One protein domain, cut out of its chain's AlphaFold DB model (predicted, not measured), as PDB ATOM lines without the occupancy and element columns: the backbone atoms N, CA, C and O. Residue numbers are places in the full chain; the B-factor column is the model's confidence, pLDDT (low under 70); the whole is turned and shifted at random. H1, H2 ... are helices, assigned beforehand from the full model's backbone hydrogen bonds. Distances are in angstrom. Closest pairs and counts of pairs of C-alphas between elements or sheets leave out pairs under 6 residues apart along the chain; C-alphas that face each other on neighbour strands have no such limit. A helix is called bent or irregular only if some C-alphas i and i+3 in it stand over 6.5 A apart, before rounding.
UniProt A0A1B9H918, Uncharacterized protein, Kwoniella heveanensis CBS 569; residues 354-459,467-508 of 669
ATOM      1  N   GLU A 354     202.904 167.388  57.702       83.44
ATOM      2  CA  GLU A 354     202.909 168.251  58.871       83.44
ATOM      3  C   GLU A 354     201.600 169.040  58.883       83.44
ATOM      4  O   GLU A 354     201.321 169.833  57.980       83.44
ATOM      5  N   PHE A 355     200.781 168.807  59.905       82.75
ATOM      6  CA  PHE A 355     199.589 169.597  60.164       82.75
ATOM      7  C   PHE A 355     199.942 170.654  61.212       82.75
ATOM      8  O   PHE A 355     199.938 170.359  62.408       82.75
ATOM      9  N   PRO A 356     200.285 171.894  60.808       80.06
ATOM     10  CA  PRO A 356     200.688 172.914  61.761       80.06
ATOM     11  C   PRO A 356     199.528 173.211  62.713       80.06
ATOM     12  O   PRO A 356     198.507 173.788  62.331       80.06
ATOM     13  N   SER A 357     199.704 172.822  63.973       81.12
ATOM     14  CA  SER A 357     198.736 173.049  65.037       81.12
ATOM     15  C   SER A 357     199.367 173.856  66.154       81.12
ATOM     16  O   SER A 357     200.226 173.403  66.905       81.12
ATOM     17  N   ASP A 358     198.896 175.084  66.297       83.62
ATOM     18  CA  ASP A 358     199.197 175.955  67.423       83.62
ATOM     19  C   ASP A 358     198.187 175.776  68.570       83.62
ATOM     20  O   ASP A 358     198.229 176.526  69.542       83.62
ATOM     21  N   ALA A 359     197.289 174.783  68.502       82.62
ATOM     22  CA  ALA A 359     196.212 174.567  69.472       82.62
ATOM     23  C   ALA A 359     196.701 174.523  70.927       82.62
ATOM     24  O   ALA A 359     196.064 175.088  71.815       82.62
ATOM     25  N   LEU A 360     197.864 173.912  71.168       78.94
ATOM     26  CA  LEU A 360     198.474 173.819  72.497       78.94
ATOM     27  C   LEU A 360     199.008 175.164  73.020       78.94
ATOM     28  O   LEU A 360     199.110 175.359  74.232       78.94
ATOM     29  N   PHE A 361     199.334 176.097  72.121       81.25
ATOM     30  CA  PHE A 361     199.940 177.392  72.441       81.25
ATOM     31  C   PHE A 361     198.949 178.557  72.359       81.25
ATOM     32  O   PHE A 361     199.167 179.602  72.979       81.25
ATOM     33  N   ARG A 362     197.847 178.394  71.617       79.19
ATOM     34  CA  ARG A 362     196.820 179.424  71.458       79.19
ATOM     35  C   ARG A 362     196.179 179.789  72.798       79.19
ATOM     36  O   ARG A 362     195.964 178.924  73.652       79.19
ATOM     37  N   PRO A 363     195.783 181.064  72.986       76.25
ATOM     38  CA  PRO A 363     195.029 181.456  74.167       76.25
ATOM     39  C   PRO A 363     193.727 180.648  74.251       76.25
ATOM     40  O   PRO A 363     193.222 180.199  73.226       76.25
ATOM     41  N   PRO A 364     193.156 180.452  75.442       74.50
ATOM     42  CA  PRO A 364     191.885 179.763  75.624       74.50
ATOM     43  C   PRO A 364     190.821 180.304  74.677       74.50
ATOM     44  O   PRO A 364     190.689 181.509  74.476       74.50
ATOM     45  N   THR A 365     190.093 179.386  74.064       74.62
ATOM     46  CA  THR A 365     189.083 179.703  73.067       74.62
ATOM     47  C   THR A 365     187.990 180.622  73.642       74.62
ATOM     48  O   THR A 365     187.398 180.227  74.648       74.62
ATOM     49  N   PRO A 366     187.644 181.762  73.007       72.50
ATOM     50  CA  PRO A 366     186.620 182.693  73.505       72.50
ATOM     51  C   PRO A 366     185.242 182.027  73.656       72.50
ATOM     52  O   PRO A 366     184.977 181.004  73.019       72.50
ATOM     53  N   GLU A 367     184.369 182.578  74.508       68.94
ATOM     54  CA  GLU A 367     182.991 182.082  74.647       68.94
ATOM     55  C   GLU A 367     182.294 182.035  73.280       68.94
ATOM     56  O   GLU A 367     182.504 182.934  72.460       68.94
ATOM     57  N   PRO A 368     181.500 180.984  72.997       64.81
ATOM     58  CA  PRO A 368     180.637 181.015  71.828       64.81
ATOM     59  C   PRO A 368     179.724 182.237  71.960       64.81
ATOM     60  O   PRO A 368     179.086 182.417  72.997       64.81
ATOM     61  N   SER A 369     179.691 183.092  70.937       60.91
ATOM     62  CA  SER A 369     178.722 184.188  70.894       60.91
ATOM     63  C   SER A 369     177.331 183.578  71.066       60.91
ATOM     64  O   SER A 369     176.976 182.646  70.349       60.91
ATOM     65  N   THR A 370     176.559 184.063  72.037       55.94
ATOM     66  CA  THR A 370     175.218 183.550  72.374       55.94
ATOM     67  C   THR A 370     174.211 183.680  71.229       55.94
ATOM     68  O   THR A 370     173.114 183.131  71.302       55.94
ATOM     69  N   VAL A 371     174.587 184.351  70.139       57.25
ATOM     70  CA  VAL A 371     173.867 184.338  68.868       57.25
ATOM     71  C   VAL A 371     174.129 182.991  68.181       57.25
ATOM     72  O   VAL A 371     174.954 182.883  67.277       57.25
ATOM     73  N   ALA A 372     173.441 181.949  68.655       51.16
ATOM     74  CA  ALA A 372     173.621 180.541  68.280       51.16
ATOM     75  C   ALA A 372     173.480 180.238  66.773       51.16
ATOM     76  O   ALA A 372     173.864 179.156  66.343       51.16
ATOM     77  N   ASN A 373     172.999 181.199  65.983       52.88
ATOM     78  CA  ASN A 373     172.806 181.094  64.540       52.88
ATOM     79  C   ASN A 373     173.395 182.284  63.776       52.88
ATOM     80  O   ASN A 373     172.942 182.551  62.669       52.88
ATOM     81  N   SER A 374     174.352 183.035  64.339       48.47
ATOM     82  CA  SER A 374     175.114 183.938  63.474       48.47
ATOM     83  C   SER A 374     175.839 183.029  62.485       48.47
ATOM     84  O   SER A 374     176.694 182.258  62.946       48.47
ATOM     85  N   PRO A 375     175.505 183.050  61.177       56.91
ATOM     86  CA  PRO A 375     176.376 182.429  60.201       56.91
ATOM     87  C   PRO A 375     177.765 182.974  60.509       56.91
ATOM     88  O   PRO A 375     177.933 184.145  60.868       56.91
ATOM     89  N   VAL A 376     178.761 182.095  60.534       57.69
ATOM     90  CA  VAL A 376     180.128 182.591  60.517       57.69
ATOM     91  C   VAL A 376     180.177 183.394  59.224       57.69
ATOM     92  O   VAL A 376     180.137 182.790  58.160       57.69
ATOM     93  N   ASP A 377     180.165 184.727  59.322       55.03
ATOM     94  CA  ASP A 377     180.156 185.675  58.194       55.03
ATOM     95  C   ASP A 377     181.470 185.599  57.386       55.03
ATOM     96  O   ASP A 377     181.946 186.579  56.815       55.03
ATOM     97  N   SER A 378     182.133 184.441  57.370       61.44
ATOM     98  CA  SER A 378     183.084 184.140  56.331       61.44
ATOM     99  C   SER A 378     182.279 183.911  55.062       61.44
ATOM    100  O   SER A 378     181.667 182.865  54.893       61.44
ATOM    101  N   GLU A 379     182.362 184.867  54.145       79.00
ATOM    102  CA  GLU A 379     181.984 184.709  52.733       79.00
ATOM    103  C   GLU A 379     182.654 183.480  52.076       79.00
ATOM    104  O   GLU A 379     182.283 183.065  50.984       79.00
ATOM    105  N   GLN A 380     183.660 182.895  52.734       86.62
ATOM    106  CA  GLN A 380     184.352 181.692  52.298       86.62
ATOM    107  C   GLN A 380     183.523 180.428  52.571       86.62
ATOM    108  O   GLN A 380     182.991 180.279  53.677       86.62
ATOM    109  N   PRO A 381     183.482 179.487  51.614       90.25
ATOM    110  CA  PRO A 381     182.812 178.211  51.802       90.25
ATOM    111  C   PRO A 381     183.512 177.385  52.895       90.25
ATOM    112  O   PRO A 381     184.694 177.576  53.207       90.25
ATOM    113  N   PHE A 382     182.746 176.513  53.553       92.31
ATOM    114  CA  PHE A 382     183.160 175.840  54.789       92.31
ATOM    115  C   PHE A 382     184.383 174.930  54.603       92.31
ATOM    116  O   PHE A 382     185.253 174.861  55.472       92.31
ATOM    117  N   ASP A 383     184.463 174.253  53.466       90.56
ATOM    118  CA  ASP A 383     185.551 173.374  53.036       90.56
ATOM    119  C   ASP A 383     186.893 174.109  52.864       90.56
ATOM    120  O   ASP A 383     187.940 173.552  53.187       90.56
ATOM    121  N   VAL A 384     186.866 175.385  52.466       92.12
ATOM    122  CA  VAL A 384     188.062 176.234  52.310       92.12
ATOM    123  C   VAL A 384     188.600 176.745  53.655       92.12
ATOM    124  O   VAL A 384     189.764 177.148  53.765       92.12
ATOM    125  N   LEU A 385     187.785 176.728  54.714       91.75
ATOM    126  CA  LEU A 385     188.230 177.144  56.041       91.75
ATOM    127  C   LEU A 385     189.307 176.198  56.584       91.75
ATOM    128  O   LEU A 385     189.224 174.978  56.480       91.75
ATOM    129  N   SER A 386     190.291 176.760  57.286       91.94
ATOM    130  CA  SER A 386     191.242 175.957  58.055       91.94
ATOM    131  C   SER A 386     190.513 175.055  59.059       91.94
ATOM    132  O   SER A 386     189.517 175.464  59.663       91.94
ATOM    133  N   ARG A 387     191.049 173.859  59.332       92.81
ATOM    134  CA  ARG A 387     190.402 172.887  60.232       92.81
ATOM    135  C   ARG A 387     190.033 173.470  61.597       92.81
ATOM    136  O   ARG A 387     188.950 173.227  62.115       92.81
ATOM    137  N   HIS A 388     190.888 174.317  62.171       90.62
ATOM    138  CA  HIS A 388     190.584 174.983  63.442       90.62
ATOM    139  C   HIS A 388     189.400 175.968  63.353       90.62
ATOM    140  O   HIS A 388     188.677 176.138  64.336       90.62
ATOM    141  N   ARG A 389     189.183 176.622  62.201       90.94
ATOM    142  CA  ARG A 389     188.014 177.484  61.950       90.94
ATOM    143  C   ARG A 389     186.758 176.661  61.686       90.94
ATOM    144  O   ARG A 389     185.714 177.007  62.226       90.94
ATOM    145  N   GLN A 390     186.868 175.551  60.959       94.12
ATOM    146  CA  GLN A 390     185.766 174.596  60.809       94.12
ATOM    147  C   GLN A 390     185.308 174.080  62.183       94.12
ATOM    148  O   GLN A 390     184.131 174.169  62.525       94.12
ATOM    149  N   LEU A 391     186.256 173.668  63.038       94.00
ATOM    150  CA  LEU A 391     185.975 173.254  64.417       94.00
ATOM    151  C   LEU A 391     185.351 174.373  65.255       94.00
ATOM    152  O   LEU A 391     184.482 174.104  66.078       94.00
ATOM    153  N   TYR A 392     185.763 175.629  65.056       90.69
ATOM    154  CA  TYR A 392     185.125 176.784  65.695       90.69
ATOM    155  C   TYR A 392     183.649 176.897  65.294       90.69
ATOM    156  O   TYR A 392     182.793 177.070  66.164       90.69
ATOM    157  N   ALA A 393     183.362 176.785  63.997       91.50
ATOM    158  CA  ALA A 393     182.034 176.953  63.417       91.50
ATOM    159  C   ALA A 393     181.033 175.865  63.847       91.50
ATOM    160  O   ALA A 393     179.834 176.139  63.916       91.50
ATOM    161  N   ILE A 394     181.504 174.660  64.192       94.62
ATOM    162  CA  ILE A 394     180.648 173.557  64.665       94.62
ATOM    163  C   ILE A 394     180.477 173.510  66.191       94.62
ATOM    164  O   ILE A 394     179.791 172.639  66.718       94.62
ATOM    165  N   ARG A 395     181.065 174.435  66.958       92.50
ATOM    166  CA  ARG A 395     180.943 174.417  68.429       92.50
ATOM    167  C   ARG A 395     179.524 174.466  68.974       92.50
ATOM    168  O   ARG A 395     179.309 173.803  69.982       92.50
ATOM    169  N   PRO A 396     178.569 175.213  68.388       92.25
ATOM    170  CA  PRO A 396     177.182 175.142  68.837       92.25
ATOM    171  C   PRO A 396     176.626 173.712  68.772       92.25
ATOM    172  O   PRO A 396     175.965 173.270  69.708       92.25
ATOM    173  N   HIS A 397     176.982 172.953  67.730       94.31
ATOM    174  CA  HIS A 397     176.619 171.543  67.596       94.31
ATOM    175  C   HIS A 397     177.294 170.684  68.677       94.31
ATOM    176  O   HIS A 397     176.630 169.947  69.403       94.31
ATOM    177  N   LEU A 398     178.607 170.843  68.876       95.69
ATOM    178  CA  LEU A 398     179.330 170.126  69.935       95.69
ATOM    179  C   LEU A 398     178.783 170.448  71.334       95.69
ATOM    180  O   LEU A 398     178.718 169.577  72.198       95.69
ATOM    181  N   GLN A 399     178.368 171.693  71.565       95.06
ATOM    182  CA  GLN A 399     177.727 172.121  72.803       95.06
ATOM    183  C   GLN A 399     176.394 171.395  73.016       95.06
ATOM    184  O   GLN A 399     176.144 170.934  74.127       95.06
ATOM    185  N   ALA A 400     175.582 171.241  71.964       94.88
ATOM    186  CA  ALA A 400     174.339 170.474  72.017       94.88
ATOM    187  C   ALA A 400     174.583 168.993  72.359       94.88
ATOM    188  O   ALA A 400     173.784 168.393  73.075       94.88
ATOM    189  N   ILE A 401     175.702 168.409  71.916       96.06
ATOM    190  CA  ILE A 401     176.097 167.042  72.289       96.06
ATOM    191  C   ILE A 401     176.487 166.967  73.767       96.06
ATOM    192  O   ILE A 401     176.007 166.094  74.484       96.06
ATOM    193  N   ILE A 402     177.331 167.886  74.246       95.69
ATOM    194  CA  ILE A 402     177.748 167.928  75.657       95.69
ATOM    195  C   ILE A 402     176.537 168.121  76.592       95.69
ATOM    196  O   ILE A 402     176.527 167.584  77.699       95.69
ATOM    197  N   SER A 403     175.508 168.856  76.158       95.94
ATOM    198  CA  SER A 403     174.258 169.041  76.905       95.94
ATOM    199  C   SER A 403     173.213 167.940  76.686       95.94
ATOM    200  O   SER A 403     172.088 168.096  77.152       95.94
ATOM    201  N   ASP A 404     173.539 166.855  75.971       95.38
ATOM    202  CA  ASP A 404     172.610 165.781  75.574       95.38
ATOM    203  C   ASP A 404     171.354 166.261  74.819       95.38
ATOM    204  O   ASP A 404     170.321 165.588  74.797       95.38
ATOM    205  N   ALA A 405     171.444 167.433  74.193       95.69
ATOM    206  CA  ALA A 405     170.370 168.081  73.448       95.69
ATOM    207  C   ALA A 405     170.353 167.696  71.963       95.69
ATOM    208  O   ALA A 405     169.409 168.054  71.269       95.69
ATOM    209  N   TYR A 406     171.372 166.979  71.475       95.06
ATOM    210  CA  TYR A 406     171.430 166.449  70.113       95.06
ATOM    211  C   TYR A 406     171.094 164.944  70.104       95.06
ATOM    212  O   TYR A 406     171.949 164.122  70.459       95.06
ATOM    213  N   PRO A 407     169.859 164.551  69.730       93.94
ATOM    214  CA  PRO A 407     169.409 163.162  69.812       93.94
ATOM    215  C   PRO A 407     170.269 162.149  69.034       93.94
ATOM    216  O   PRO A 407     170.532 161.083  69.599       93.94
ATOM    217  N   PRO A 408     170.773 162.445  67.814       94.06
ATOM    218  CA  PRO A 408     171.572 161.482  67.055       94.06
ATOM    219  C   PRO A 408     172.886 161.068  67.725       94.06
ATOM    220  O   PRO A 408     173.305 159.929  67.551       94.06
ATOM    221  N   ALA A 409     173.507 161.922  68.545       94.25
ATOM    222  CA  ALA A 409     174.722 161.567  69.292       94.25
ATOM    223  C   ALA A 409     174.439 160.867  70.631       94.25
ATOM    224  O   ALA A 409     175.348 160.323  71.267       94.25
ATOM    225  N   LYS A 410     173.184 160.881  71.100       94.25
ATOM    226  CA  LYS A 410     172.838 160.470  72.466       94.25
ATOM    227  C   LYS A 410     173.188 159.012  72.752       94.25
ATOM    228  O   LYS A 410     173.701 158.724  73.828       94.25
ATOM    229  N   TRP A 411     173.000 158.113  71.783       93.31
ATOM    230  CA  TRP A 411     173.347 156.692  71.934       93.31
ATOM    231  C   TRP A 411     174.840 156.485  72.231       93.31
ATOM    232  O   TRP A 411     175.200 155.611  73.017       93.31
ATOM    233  N   ARG A 412     175.721 157.304  71.640       94.38
ATOM    234  CA  ARG A 412     177.171 157.225  71.843       94.38
ATOM    235  C   ARG A 412     177.543 157.694  73.246       94.38
ATOM    236  O   ARG A 412     178.322 157.032  73.929       94.38
ATOM    237  N   ALA A 413     176.935 158.790  73.699       95.56
ATOM    238  CA  ALA A 413     177.079 159.261  75.071       95.56
ATOM    239  C   ALA A 413     176.515 158.241  76.084       95.56
ATOM    240  O   ALA A 413     177.148 157.975  77.102       95.56
ATOM    241  N   ASP A 414     175.378 157.605  75.791       95.81
ATOM    242  CA  ASP A 414     174.783 156.563  76.638       95.81
ATOM    243  C   ASP A 414     175.707 155.341  76.778       95.81
ATOM    244  O   ASP A 414     175.922 154.872  77.895       95.81
ATOM    245  N   LEU A 415     176.318 154.873  75.682       95.25
ATOM    246  CA  LEU A 415     177.329 153.806  75.726       95.25
ATOM    247  C   LEU A 415     178.584 154.233  76.492       95.25
ATOM    248  O   LEU A 415     179.147 153.435  77.239       95.25
ATOM    249  N   PHE A 416     179.011 155.491  76.349       96.25
ATOM    250  CA  PHE A 416     180.163 156.008  77.080       96.25
ATOM    251  C   PHE A 416     179.941 155.978  78.597       96.25
ATOM    252  O   PHE A 416     180.811 155.544  79.350       96.25
ATOM    253  N   PHE A 417     178.767 156.409  79.059       96.19
ATOM    254  CA  PHE A 417     178.401 156.362  80.478       96.19
ATOM    255  C   PHE A 417     177.890 154.982  80.934       96.19
ATOM    256  O   PHE A 417     177.515 154.828  82.098       96.19
ATOM    257  N   GLY A 418     177.876 153.993  80.035       94.75
ATOM    258  CA  GLY A 418     177.500 152.609  80.294       94.75
ATOM    259  C   GLY A 418     178.628 151.782  80.916       94.75
ATOM    260  O   GLY A 418     179.390 152.239  81.773       94.75
ATOM    261  N   SER A 419     178.728 150.513  80.515       94.38
ATOM    262  CA  SER A 419     179.749 149.603  81.037       94.38
ATOM    263  C   SER A 419     181.136 149.863  80.428       94.38
ATOM    264  O   SER A 419     181.290 150.517  79.397       94.38
ATOM    265  N   ALA A 420     182.192 149.317  81.043       91.12
ATOM    266  CA  ALA A 420     183.538 149.370  80.461       91.12
ATOM    267  C   ALA A 420     183.606 148.686  79.082       91.12
ATOM    268  O   ALA A 420     184.313 149.166  78.204       91.12
ATOM    269  N   LYS A 421     182.827 147.612  78.884       92.88
ATOM    270  CA  LYS A 421     182.706 146.913  77.599       92.88
ATOM    271  C   LYS A 421     182.027 147.786  76.538       92.88
ATOM    272  O   LYS A 421     182.438 147.781  75.381       92.88
ATOM    273  N   ASP A 422     181.018 148.557  76.934       93.12
ATOM    274  CA  ASP A 422     180.342 149.489  76.025       93.12
ATOM    275  C   ASP A 422     181.308 150.588  75.580       93.12
ATOM    276  O   ASP A 422     181.429 150.852  74.384       93.12
ATOM    277  N   ARG A 423     182.087 151.141  76.521       90.81
ATOM    278  CA  ARG A 423     183.147 152.115  76.224       90.81
ATOM    279  C   ARG A 423     184.197 151.576  75.260       90.81
ATOM    280  O   ARG A 423     184.526 152.266  74.301       90.81
ATOM    281  N   THR A 424     184.712 150.362  75.467       87.50
ATOM    282  CA  THR A 424     185.713 149.786  74.551       87.50
ATOM    283  C   THR A 424     185.137 149.524  73.159       87.50
ATOM    284  O   THR A 424     185.843 149.705  72.169       87.50
ATOM    285  N   SER A 425     183.848 149.182  73.060       90.31
ATOM    286  CA  SER A 425     183.171 148.974  71.771       90.31
ATOM    287  C   SER A 425     183.005 150.249  70.934       90.31
ATOM    288  O   SER A 425     182.787 150.158  69.725       90.31
ATOM    289  N   LEU A 426     183.106 151.440  71.543       88.81
ATOM    290  CA  LEU A 426     183.018 152.708  70.814       88.81
ATOM    291  C   LEU A 426     184.221 152.926  69.891       88.81
ATOM    292  O   LEU A 426     184.040 153.441  68.790       88.81
ATOM    293  N   ASN A 427     185.414 152.492  70.305       78.44
ATOM    294  CA  ASN A 427     186.657 152.723  69.562       78.44
ATOM    295  C   ASN A 427     186.725 151.932  68.253       78.44
ATOM    296  O   ASN A 427     187.300 152.409  67.284       78.44
ATOM    297  N   GLN A 428     186.096 150.758  68.201       76.31
ATOM    298  CA  GLN A 428     186.065 149.911  67.002       76.31
ATOM    299  C   GLN A 428     185.163 150.472  65.891       76.31
ATOM    300  O   GLN A 428     185.218 150.011  64.761       76.31
ATOM    301  N   LYS A 429     184.305 151.454  66.202       76.31
ATOM    302  CA  LYS A 429     183.235 151.925  65.305       76.31
ATOM    303  C   LYS A 429     183.503 153.291  64.687       76.31
ATOM    304  O   LYS A 429     182.586 153.891  64.116       76.31
ATOM    305  N   VAL A 430     184.696 153.843  64.879       83.44
ATOM    306  CA  VAL A 430     184.996 155.196  64.425       83.44
ATOM    307  C   VAL A 430     185.638 155.145  63.049       83.44
ATOM    308  O   VAL A 430     186.677 154.526  62.867       83.44
ATOM    309  N   ILE A 431     184.992 155.800  62.088       88.88
ATOM    310  CA  ILE A 431     185.455 155.907  60.708       88.88
ATOM    311  C   ILE A 431     185.629 157.386  60.424       88.88
ATOM    312  O   ILE A 431     184.686 158.165  60.570       88.88
ATOM    313  N   TYR A 432     186.850 157.762  60.061       91.75
ATOM    314  CA  TYR A 432     187.245 159.157  59.891       91.75
ATOM    315  C   TYR A 432     187.148 159.656  58.444       91.75
ATOM    316  O   TYR A 432     187.412 160.826  58.183       91.75
ATOM    317  N   GLY A 433     186.734 158.788  57.515       91.94
ATOM    318  CA  GLY A 433     186.654 159.115  56.095       91.94
ATOM    319  C   GLY A 433     188.035 159.315  55.477       91.94
ATOM    320  O   GLY A 433     188.902 158.442  55.565       91.94
ATOM    321  N   ASP A 434     188.213 160.474  54.857       89.31
ATOM    322  CA  ASP A 434     189.436 160.957  54.216       89.31
ATOM    323  C   ASP A 434     190.325 161.804  55.151       89.31
ATOM    324  O   ASP A 434     191.427 162.206  54.769       89.31
ATOM    325  N   ILE A 435     189.881 162.067  56.387       92.00
ATOM    326  CA  ILE A 435     190.662 162.815  57.377       92.00
ATOM    327  C   ILE A 435     191.844 161.963  57.844       92.00
ATOM    328  O   ILE A 435     191.699 160.810  58.241       92.00
ATOM    329  N   HIS A 436     193.028 162.566  57.821       89.69
ATOM    330  CA  HIS A 436     194.279 161.906  58.163       89.69
ATOM    331  C   HIS A 436     194.444 161.722  59.681       89.69
ATOM    332  O   HIS A 436     194.175 162.650  60.442       89.69
ATOM    333  N   ASP A 437     194.995 160.586  60.123       89.81
ATOM    334  CA  ASP A 437     195.239 160.299  61.549       89.81
ATOM    335  C   ASP A 437     196.113 161.362  62.239       89.81
ATOM    336  O   ASP A 437     195.733 161.873  63.288       89.81
ATOM    337  N   ASP A 438     197.222 161.779  61.616       90.56
ATOM    338  CA  ASP A 438     198.021 162.923  62.088       90.56
ATOM    339  C   ASP A 438     197.199 164.228  62.205       90.56
ATOM    340  O   ASP A 438     197.362 164.987  63.157       90.56
ATOM    341  N   GLU A 439     196.248 164.506  61.300       93.19
ATOM    342  CA  GLU A 439     195.374 165.685  61.440       93.19
ATOM    343  C   GLU A 439     194.463 165.552  62.671       93.19
ATOM    344  O   GLU A 439     194.204 166.528  63.389       93.19
ATOM    345  N   ILE A 440     193.998 164.333  62.949       94.75
ATOM    346  CA  ILE A 440     193.193 164.017  64.126       94.75
ATOM    347  C   ILE A 440     194.010 164.230  65.402       94.75
ATOM    348  O   ILE A 440     193.538 164.924  66.310       94.75
ATOM    349  N   SER A 441     195.219 163.664  65.478       93.62
ATOM    350  CA  SER A 441     196.083 163.746  66.659       93.62
ATOM    351  C   SER A 441     196.621 165.150  66.897       93.62
ATOM    352  O   SER A 441     196.672 165.590  68.050       93.62
ATOM    353  N   ASP A 442     196.976 165.862  65.831       91.88
ATOM    354  CA  ASP A 442     197.741 167.101  65.933       91.88
ATOM    355  C   ASP A 442     196.828 168.324  65.923       91.88
ATOM    356  O   ASP A 442     197.098 169.304  66.624       91.88
ATOM    357  N   VAL A 443     195.708 168.288  65.196       94.50
ATOM    358  CA  VAL A 443     194.810 169.444  65.043       94.50
ATOM    359  C   VAL A 443     193.495 169.243  65.778       94.50
ATOM    360  O   VAL A 443     193.145 170.056  66.639       94.50
ATOM    361  N   ILE A 444     192.751 168.182  65.454       96.31
ATOM    362  CA  ILE A 444     191.351 168.053  65.880       96.31
ATOM    363  C   ILE A 444     191.251 167.778  67.378       96.31
ATOM    364  O   ILE A 444     190.597 168.537  68.098       96.31
ATOM    365  N   ILE A 445     191.923 166.736  67.876       96.25
ATOM    366  CA  ILE A 445     191.896 166.383  69.300       96.25
ATOM    367  C   ILE A 445     192.409 167.547  70.167       96.25
ATOM    368  O   ILE A 445     191.727 167.893  71.138       96.25
ATOM    369  N   PRO A 446     193.547 168.205  69.860       94.75
ATOM    370  CA  PRO A 446     194.020 169.341  70.645       94.75
ATOM    371  C   PRO A 446     193.048 170.523  70.664       94.75
ATOM    372  O   PRO A 446     192.857 171.129  71.720       94.75
ATOM    373  N   GLU A 447     192.379 170.833  69.549       94.62
ATOM    374  CA  GLU A 447     191.355 171.885  69.516       94.62
ATOM    375  C   GLU A 447     190.100 171.518  70.317       94.62
ATOM    376  O   GLU A 447     189.587 172.354  71.071       94.62
ATOM    377  N   LEU A 448     189.639 170.266  70.228       95.31
ATOM    378  CA  LEU A 448     188.530 169.770  71.041       95.31
ATOM    379  C   LEU A 448     188.876 169.823  72.533       95.31
ATOM    380  O   LEU A 448     188.085 170.341  73.320       95.31
ATOM    381  N   LYS A 449     190.083 169.393  72.925       93.44
ATOM    382  CA  LYS A 449     190.588 169.509  74.305       93.44
ATOM    383  C   LYS A 449     190.646 170.959  74.761       93.44
ATOM    384  O   LYS A 449     190.129 171.280  75.831       93.44
ATOM    385  N   ARG A 450     191.217 171.853  73.948       90.25
ATOM    386  CA  ARG A 450     191.312 173.288  74.251       90.25
ATOM    387  C   ARG A 450     189.941 173.929  74.462       90.25
ATOM    388  O   ARG A 450     189.824 174.835  75.285       90.25
ATOM    389  N   TRP A 451     188.915 173.491  73.734       91.38
ATOM    390  CA  TRP A 451     187.548 173.999  73.865       91.38
ATOM    391  C   TRP A 451     186.763 173.367  75.029       91.38
ATOM    392  O   TRP A 451     186.161 174.091  75.827       91.38
ATOM    393  N   ALA A 452     186.784 172.040  75.159       91.88
ATOM    394  CA  ALA A 452     186.010 171.302  76.157       91.88
ATOM    395  C   ALA A 452     186.545 171.490  77.589       91.88
ATOM    396  O   ALA A 452     185.767 171.484  78.545       91.88
ATOM    397  N   ARG A 453     187.858 171.719  77.739       88.06
ATOM    398  CA  ARG A 453     188.548 171.937  79.027       88.06
ATOM    399  C   ARG A 453     188.769 173.405  79.387       88.06
ATOM    400  O   ARG A 453     189.629 173.739  80.204       88.06
ATOM    401  N   ARG A 454     188.030 174.326  78.767       81.69
ATOM    402  CA  ARG A 454     188.114 175.744  79.145       81.69
ATOM    403  C   ARG A 454     187.822 175.927  80.633       81.69
ATOM    404  O   ARG A 454     186.993 175.217  81.187       81.69
ATOM    405  N   ALA A 455     188.533 176.860  81.266       68.56
ATOM    406  CA  ALA A 455     188.469 177.137  82.702       68.56
ATOM    407  C   ALA A 455     188.765 175.944  83.634       68.56
ATOM    408  O   ALA A 455     188.559 176.073  84.842       68.56
ATOM    409  N   GLU A 456     189.285 174.814  83.132       68.81
ATOM    410  CA  GLU A 456     189.758 173.742  84.003       68.81
ATOM    411  C   GLU A 456     190.947 174.279  84.806       68.81
ATOM    412  O   GLU A 456     192.016 174.611  84.284       68.81
ATOM    413  N   VAL A 457     190.700 174.490  86.098       58.19
ATOM    414  CA  VAL A 457     191.623 175.166  86.996       58.19
ATOM    415  C   VAL A 457     192.840 174.270  87.188       58.19
ATOM    416  O   VAL A 457     192.861 173.403  88.060       58.19
ATOM    417  N   VAL A 458     193.894 174.499  86.405       58.66
ATOM    418  CA  VAL A 458     195.195 173.877  86.646       58.66
ATOM    419  C   VAL A 458     195.711 174.399  87.994       58.66
ATOM    420  O   VAL A 458     196.289 175.478  88.090       58.66
ATOM    421  N   ARG A 459     195.460 173.630  89.061       54.34
ATOM    422  CA  ARG A 459     195.992 173.819  90.426       54.34
ATOM    423  C   ARG A 459     195.627 175.150  91.102       54.34
ATOM    424  O   ARG A 459     196.500 175.914  91.506       54.34
ATOM    425  N   PRO A 467     187.402 182.169  79.659       76.19
ATOM    426  CA  PRO A 467     185.992 181.881  79.449       76.19
ATOM    427  C   PRO A 467     185.598 180.594  80.194       76.19
ATOM    428  O   PRO A 467     186.423 179.675  80.270       76.19
ATOM    429  N   PRO A 468     184.376 180.522  80.752       81.44
ATOM    430  CA  PRO A 468     183.904 179.402  81.544       81.44
ATOM    431  C   PRO A 468     183.913 178.107  80.731       81.44
ATOM    432  O   PRO A 468     183.822 178.100  79.496       81.44
ATOM    433  N   LYS A 469     184.023 176.991  81.457       84.06
ATOM    434  CA  LYS A 469     183.850 175.653  80.895       84.06
ATOM    435  C   LYS A 469     182.477 175.592  80.215       84.06
ATOM    436  O   LYS A 469     181.521 176.114  80.791       84.06
ATOM    437  N   PRO A 470     182.352 174.974  79.027       85.56
ATOM    438  CA  PRO A 470     181.034 174.681  78.478       85.56
ATOM    439  C   PRO A 470     180.221 173.867  79.495       85.56
ATOM    440  O   PRO A 470     180.650 172.782  79.892       85.56
ATOM    441  N   THR A 471     179.087 174.416  79.936       89.25
ATOM    442  CA  THR A 471     178.144 173.725  80.826       89.25
ATOM    443  C   THR A 471     177.493 172.596  80.052       89.25
ATOM    444  O   THR A 471     176.983 172.826  78.956       89.25
ATOM    445  N   GLY A 472     177.546 171.383  80.585       91.25
ATOM    446  CA  GLY A 472     177.012 170.213  79.914       91.25
ATOM    447  C   GLY A 472     175.738 169.696  80.532       91.25
ATOM    448  O   GLY A 472     175.018 170.394  81.242       91.25
ATOM    449  N   SER A 473     175.459 168.435  80.241       93.94
ATOM    450  CA  SER A 473     174.501 167.673  81.013       93.94
ATOM    451  C   SER A 473     175.076 167.322  82.383       93.94
ATOM    452  O   SER A 473     176.293 167.253  82.583       93.94
ATOM    453  N   ASP A 474     174.188 167.000  83.321       95.00
ATOM    454  CA  ASP A 474     174.536 166.523  84.660       95.00
ATOM    455  C   ASP A 474     175.605 165.424  84.651       95.00
ATOM    456  O   ASP A 474     176.488 165.396  85.507       95.00
ATOM    457  N   ARG A 475     175.523 164.488  83.701       95.50
ATOM    458  CA  ARG A 475     176.470 163.370  83.596       95.50
ATOM    459  C   ARG A 475     177.840 163.819  83.096       95.50
ATOM    460  O   ARG A 475     178.847 163.352  83.628       95.50
ATOM    461  N   TYR A 476     177.883 164.761  82.158       94.69
ATOM    462  CA  TYR A 476     179.132 165.343  81.685       94.69
ATOM    463  C   TYR A 476     179.813 166.178  82.777       94.69
ATOM    464  O   TYR A 476     181.010 166.029  83.029       94.69
ATOM    465  N   ASP A 477     179.051 167.006  83.492       92.69
ATOM    466  CA  ASP A 477     179.589 167.875  84.542       92.69
ATOM    467  C   ASP A 477     179.997 167.121  85.814       92.69
ATOM    468  O   ASP A 477     180.853 167.588  86.568       92.69
ATOM    469  N   ARG A 478     179.470 165.908  86.024       94.38
ATOM    470  CA  ARG A 478     179.919 164.995  87.087       94.38
ATOM    471  C   ARG A 478     181.257 164.315  86.797       94.38
ATOM    472  O   ARG A 478     181.801 163.706  87.720       94.38
ATOM    473  N   MET A 479     181.805 164.398  85.580       94.06
ATOM    474  CA  MET A 479     183.135 163.853  85.286       94.06
ATOM    475  C   MET A 479     184.198 164.629  86.067       94.06
ATOM    476  O   MET A 479     184.512 165.779  85.767       94.06
ATOM    477  N   ARG A 480     184.738 163.992  87.112       84.50
ATOM    478  CA  ARG A 480     185.673 164.633  88.055       84.50
ATOM    479  C   ARG A 480     187.120 164.603  87.584       84.50
ATOM    480  O   ARG A 480     187.927 165.392  88.064       84.50
ATOM    481  N   SER A 481     187.461 163.651  86.717       90.94
ATOM    482  CA  SER A 481     188.829 163.438  86.256       90.94
ATOM    483  C   SER A 481     189.018 164.010  84.861       90.94
ATOM    484  O   SER A 481     188.251 163.690  83.954       90.94
ATOM    485  N   ALA A 482     190.104 164.759  84.669       90.50
ATOM    486  CA  ALA A 482     190.541 165.197  83.352       90.50
ATOM    487  C   ALA A 482     190.650 164.003  82.381       90.50
ATOM    488  O   ALA A 482     190.216 164.110  81.239       90.50
ATOM    489  N   ALA A 483     191.132 162.840  82.838       93.81
ATOM    490  CA  ALA A 483     191.245 161.643  82.001       93.81
ATOM    491  C   ALA A 483     189.886 161.161  81.459       93.81
ATOM    492  O   ALA A 483     189.793 160.811  80.291       93.81
ATOM    493  N   GLN A 484     188.815 161.229  82.262       93.88
ATOM    494  CA  GLN A 484     187.465 160.881  81.797       93.88
ATOM    495  C   GLN A 484     186.956 161.868  80.746       93.88
ATOM    496  O   GLN A 484     186.314 161.463  79.785       93.88
ATOM    497  N   VAL A 485     187.276 163.157  80.903       94.44
ATOM    498  CA  VAL A 485     186.957 164.173  79.891       94.44
ATOM    499  C   VAL A 485     187.741 163.912  78.602       94.44
ATOM    500  O   VAL A 485     187.175 164.053  77.526       94.44
ATOM    501  N   ASP A 486     189.009 163.492  78.684       94.88
ATOM    502  CA  ASP A 486     189.794 163.096  77.504       94.88
ATOM    503  C   ASP A 486     189.197 161.874  76.805       94.88
ATOM    504  O   ASP A 486     189.034 161.902  75.588       94.88
ATOM    505  N   GLU A 487     188.811 160.842  77.558       95.50
ATOM    506  CA  GLU A 487     188.104 159.685  77.000       95.50
ATOM    507  C   GLU A 487     186.779 160.107  76.349       95.50
ATOM    508  O   GLU A 487     186.457 159.636  75.262       95.50
ATOM    509  N   TYR A 488     186.019 161.023  76.961       96.50
ATOM    510  CA  TYR A 488     184.779 161.543  76.376       96.50
ATOM    511  C   TYR A 488     185.043 162.320  75.082       96.50
ATOM    512  O   TYR A 488     184.303 162.186  74.108       96.50
ATOM    513  N   ILE A 489     186.116 163.114  75.039       96.44
ATOM    514  CA  ILE A 489     186.519 163.842  73.835       96.44
ATOM    515  C   ILE A 489     186.849 162.861  72.711       96.44
ATOM    516  O   ILE A 489     186.328 163.022  71.614       96.44
ATOM    517  N   THR A 490     187.665 161.842  72.973       95.69
ATOM    518  CA  THR A 490     188.082 160.876  71.949       95.69
ATOM    519  C   THR A 490     186.940 159.957  71.514       95.69
ATOM    520  O   THR A 490     186.770 159.720  70.323       95.69
ATOM    521  N   ASN A 491     186.122 159.470  72.450       95.69
ATOM    522  CA  ASN A 491     185.142 158.418  72.165       95.69
ATOM    523  C   ASN A 491     183.771 158.968  71.760       95.69
ATOM    524  O   ASN A 491     182.999 158.253  71.116       95.69
ATOM    525  N   VAL A 492     183.456 160.210  72.152       96.44
ATOM    526  CA  VAL A 492     182.180 160.878  71.864       96.44
ATOM    527  C   VAL A 492     182.391 162.090  70.966       96.44
ATOM    528  O   VAL A 492     181.952 162.068  69.826       96.44
ATOM    529  N   LEU A 493     183.081 163.137  71.426       97.06
ATOM    530  CA  LEU A 493     183.097 164.411  70.692       97.06
ATOM    531  C   LEU A 493     183.845 164.361  69.361       97.06
ATOM    532  O   LEU A 493     183.415 165.019  68.425       97.06
ATOM    533  N   LEU A 494     184.944 163.617  69.263       97.00
ATOM    534  CA  LEU A 494     185.735 163.508  68.040       97.00
ATOM    535  C   LEU A 494     184.935 162.865  66.890       97.00
ATOM    536  O   LEU A 494     184.823 163.502  65.843       97.00
ATOM    537  N   PRO A 495     184.334 161.671  67.054       96.75
ATOM    538  CA  PRO A 495     183.480 161.080  66.026       96.75
ATOM    539  C   PRO A 495     182.340 162.001  65.590       96.75
ATOM    540  O   PRO A 495     182.078 162.144  64.401       96.75
ATOM    541  N   GLU A 496     181.676 162.649  66.547       96.75
ATOM    542  CA  GLU A 496     180.543 163.527  66.255       96.75
ATOM    543  C   GLU A 496     180.989 164.836  65.586       96.75
ATOM    544  O   GLU A 496     180.324 165.329  64.677       96.75
ATOM    545  N   ALA A 497     182.163 165.362  65.950       97.38
ATOM    546  CA  ALA A 497     182.784 166.479  65.249       97.38
ATOM    547  C   ALA A 497     183.075 166.119  63.792       97.38
ATOM    548  O   ALA A 497     182.794 166.920  62.912       97.38
ATOM    549  N   ILE A 498     183.604 164.924  63.525       97.25
ATOM    550  CA  ILE A 498     183.919 164.472  62.164       97.25
ATOM    551  C   ILE A 498     182.651 164.293  61.325       97.25
ATOM    552  O   ILE A 498     182.637 164.671  60.156       97.25
ATOM    553  N   ILE A 499     181.565 163.803  61.927       96.25
ATOM    554  CA  ILE A 499     180.260 163.717  61.264       96.25
ATOM    555  C   ILE A 499     179.743 165.111  60.896       96.25
ATOM    556  O   ILE A 499     179.391 165.337  59.742       96.25
ATOM    557  N   GLU A 500     179.751 166.066  61.828       96.31
ATOM    558  CA  GLU A 500     179.299 167.437  61.553       96.31
ATOM    559  C   GLU A 500     180.222 168.166  60.557       96.31
ATOM    560  O   GLU A 500     179.744 168.927  59.714       96.31
ATOM    561  N   LEU A 501     181.539 167.913  60.597       96.44
ATOM    562  CA  LEU A 501     182.479 168.390  59.578       96.44
ATOM    563  C   LEU A 501     182.092 167.850  58.197       96.44
ATOM    564  O   LEU A 501     182.005 168.632  57.258       96.44
ATOM    565  N   CYS A 502     181.796 166.553  58.079       96.19
ATOM    566  CA  CYS A 502     181.351 165.943  56.827       96.19
ATOM    567  C   CYS A 502     180.032 166.555  56.329       96.19
ATOM    568  O   CYS A 502     179.949 166.958  55.171       96.19
ATOM    569  N   ILE A 503     179.032 166.703  57.208       95.06
ATOM    570  CA  ILE A 503     177.741 167.325  56.873       95.06
ATOM    571  C   ILE A 503     177.950 168.696  56.230       95.06
ATOM    572  O   ILE A 503     177.377 168.975  55.180       95.06
ATOM    573  N   ARG A 504     178.790 169.539  56.839       94.94
ATOM    574  CA  ARG A 504     179.009 170.910  56.368       94.94
ATOM    575  C   ARG A 504     179.949 171.012  55.175       94.94
ATOM    576  O   ARG A 504     179.732 171.866  54.329       94.94
ATOM    577  N   SER A 505     180.976 170.170  55.093       94.44
ATOM    578  CA  SER A 505     181.912 170.174  53.963       94.44
ATOM    579  C   SER A 505     181.254 169.724  52.659       94.44
ATOM    580  O   SER A 505     181.614 170.237  51.610       94.44
ATOM    581  N   TYR A 506     180.278 168.815  52.728       92.62
ATOM    582  CA  TYR A 506     179.563 168.299  51.553       92.62
ATOM    583  C   TYR A 506     178.137 168.849  51.419       92.62
ATOM    584  O   TYR A 506     177.356 168.311  50.641       92.62
ATOM    585  N   ASN A 507     177.779 169.882  52.193       92.25
ATOM    586  CA  ASN A 507     176.446 170.498  52.202       92.25
ATOM    587  C   ASN A 507     175.297 169.472  52.237       92.25
ATOM    588  O   ASN A 507     174.299 169.604  51.530       92.25
ATOM    589  N   LEU A 508     175.441 168.419  53.046       90.88
ATOM    590  CA  LEU A 508     174.467 167.335  53.079       90.88
ATOM    591  C   LEU A 508     173.116 167.857  53.592       90.88
ATOM    592  O   LEU A 508     173.039 168.508  54.635       90.88
TER     593      LEU A 508
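This is residues 354 to 459 and 467 to 508 of the 669 residues of an uncharacterized protein of Kwoniella heveanensis CBS 569 (UniProt A0A1B9H918). A long helix bent in two, H7, runs through a body of shorter helices; H5 crosses it, H1 packs on H5, and H3 and H4 make one end of the long axis. Residues 354 to 386, with no named element, wrap round the outside and reach the other end at Glu 379. The printed part has 148 residues with seven named helices, H1 to H7 in order, and no named strand; its class is all helix. It is compact, with a radius of gyration of the C-alphas of 15.0 A and spans of 44 by 35 by 32 A.

H1, residues 387 to 393, begins at C-alpha 387 (190.402, 172.887, 60.232). H2 is residues 395 to 402, H3 407 to 416, H4 420 to 427 and H6 474 to 477. H5, residues 437 to 452, is 20.5 A long. H3 is irregular, C-alphas 408 and 411 being 7.1 A apart, and H5 only just, 442 and 445 being 6.8 A apart. H7, residues 482 to 505, was assigned as one helix by its hydrogen bonds but is bent, C-alphas 491 and 494 being 6.6 A apart; its arms are H7a, residues 482 to 491, and H7b, residues 494 to 505, which ends at C-alpha 505 (181.912, 170.174, 53.963).

H7 is the hub. H7a touches H5, closest C-alphas Leu 448 and Ile 489 at 6.9 A. H7b only just touches H2, with 3 pairs of C-alphas within 8 A, closest Leu 398 and Ala 497. H3 touches H4, Phe 416 and Arg 423 closest at 5.0 A. H6 touches no helix. O i to N i+4 pairs are within hydrogen-bond range throughout H1, H2, H7a and H7b, and in H3 4 of 6, H4 3 of 4, H5 10 of 12.

Residues 460 to 466 are not printed, a gap of 16.9 A between C-alphas 459 and 467. No link printed whole is long. Residues 367 to 378 and 455 to 459 have pLDDT under 70.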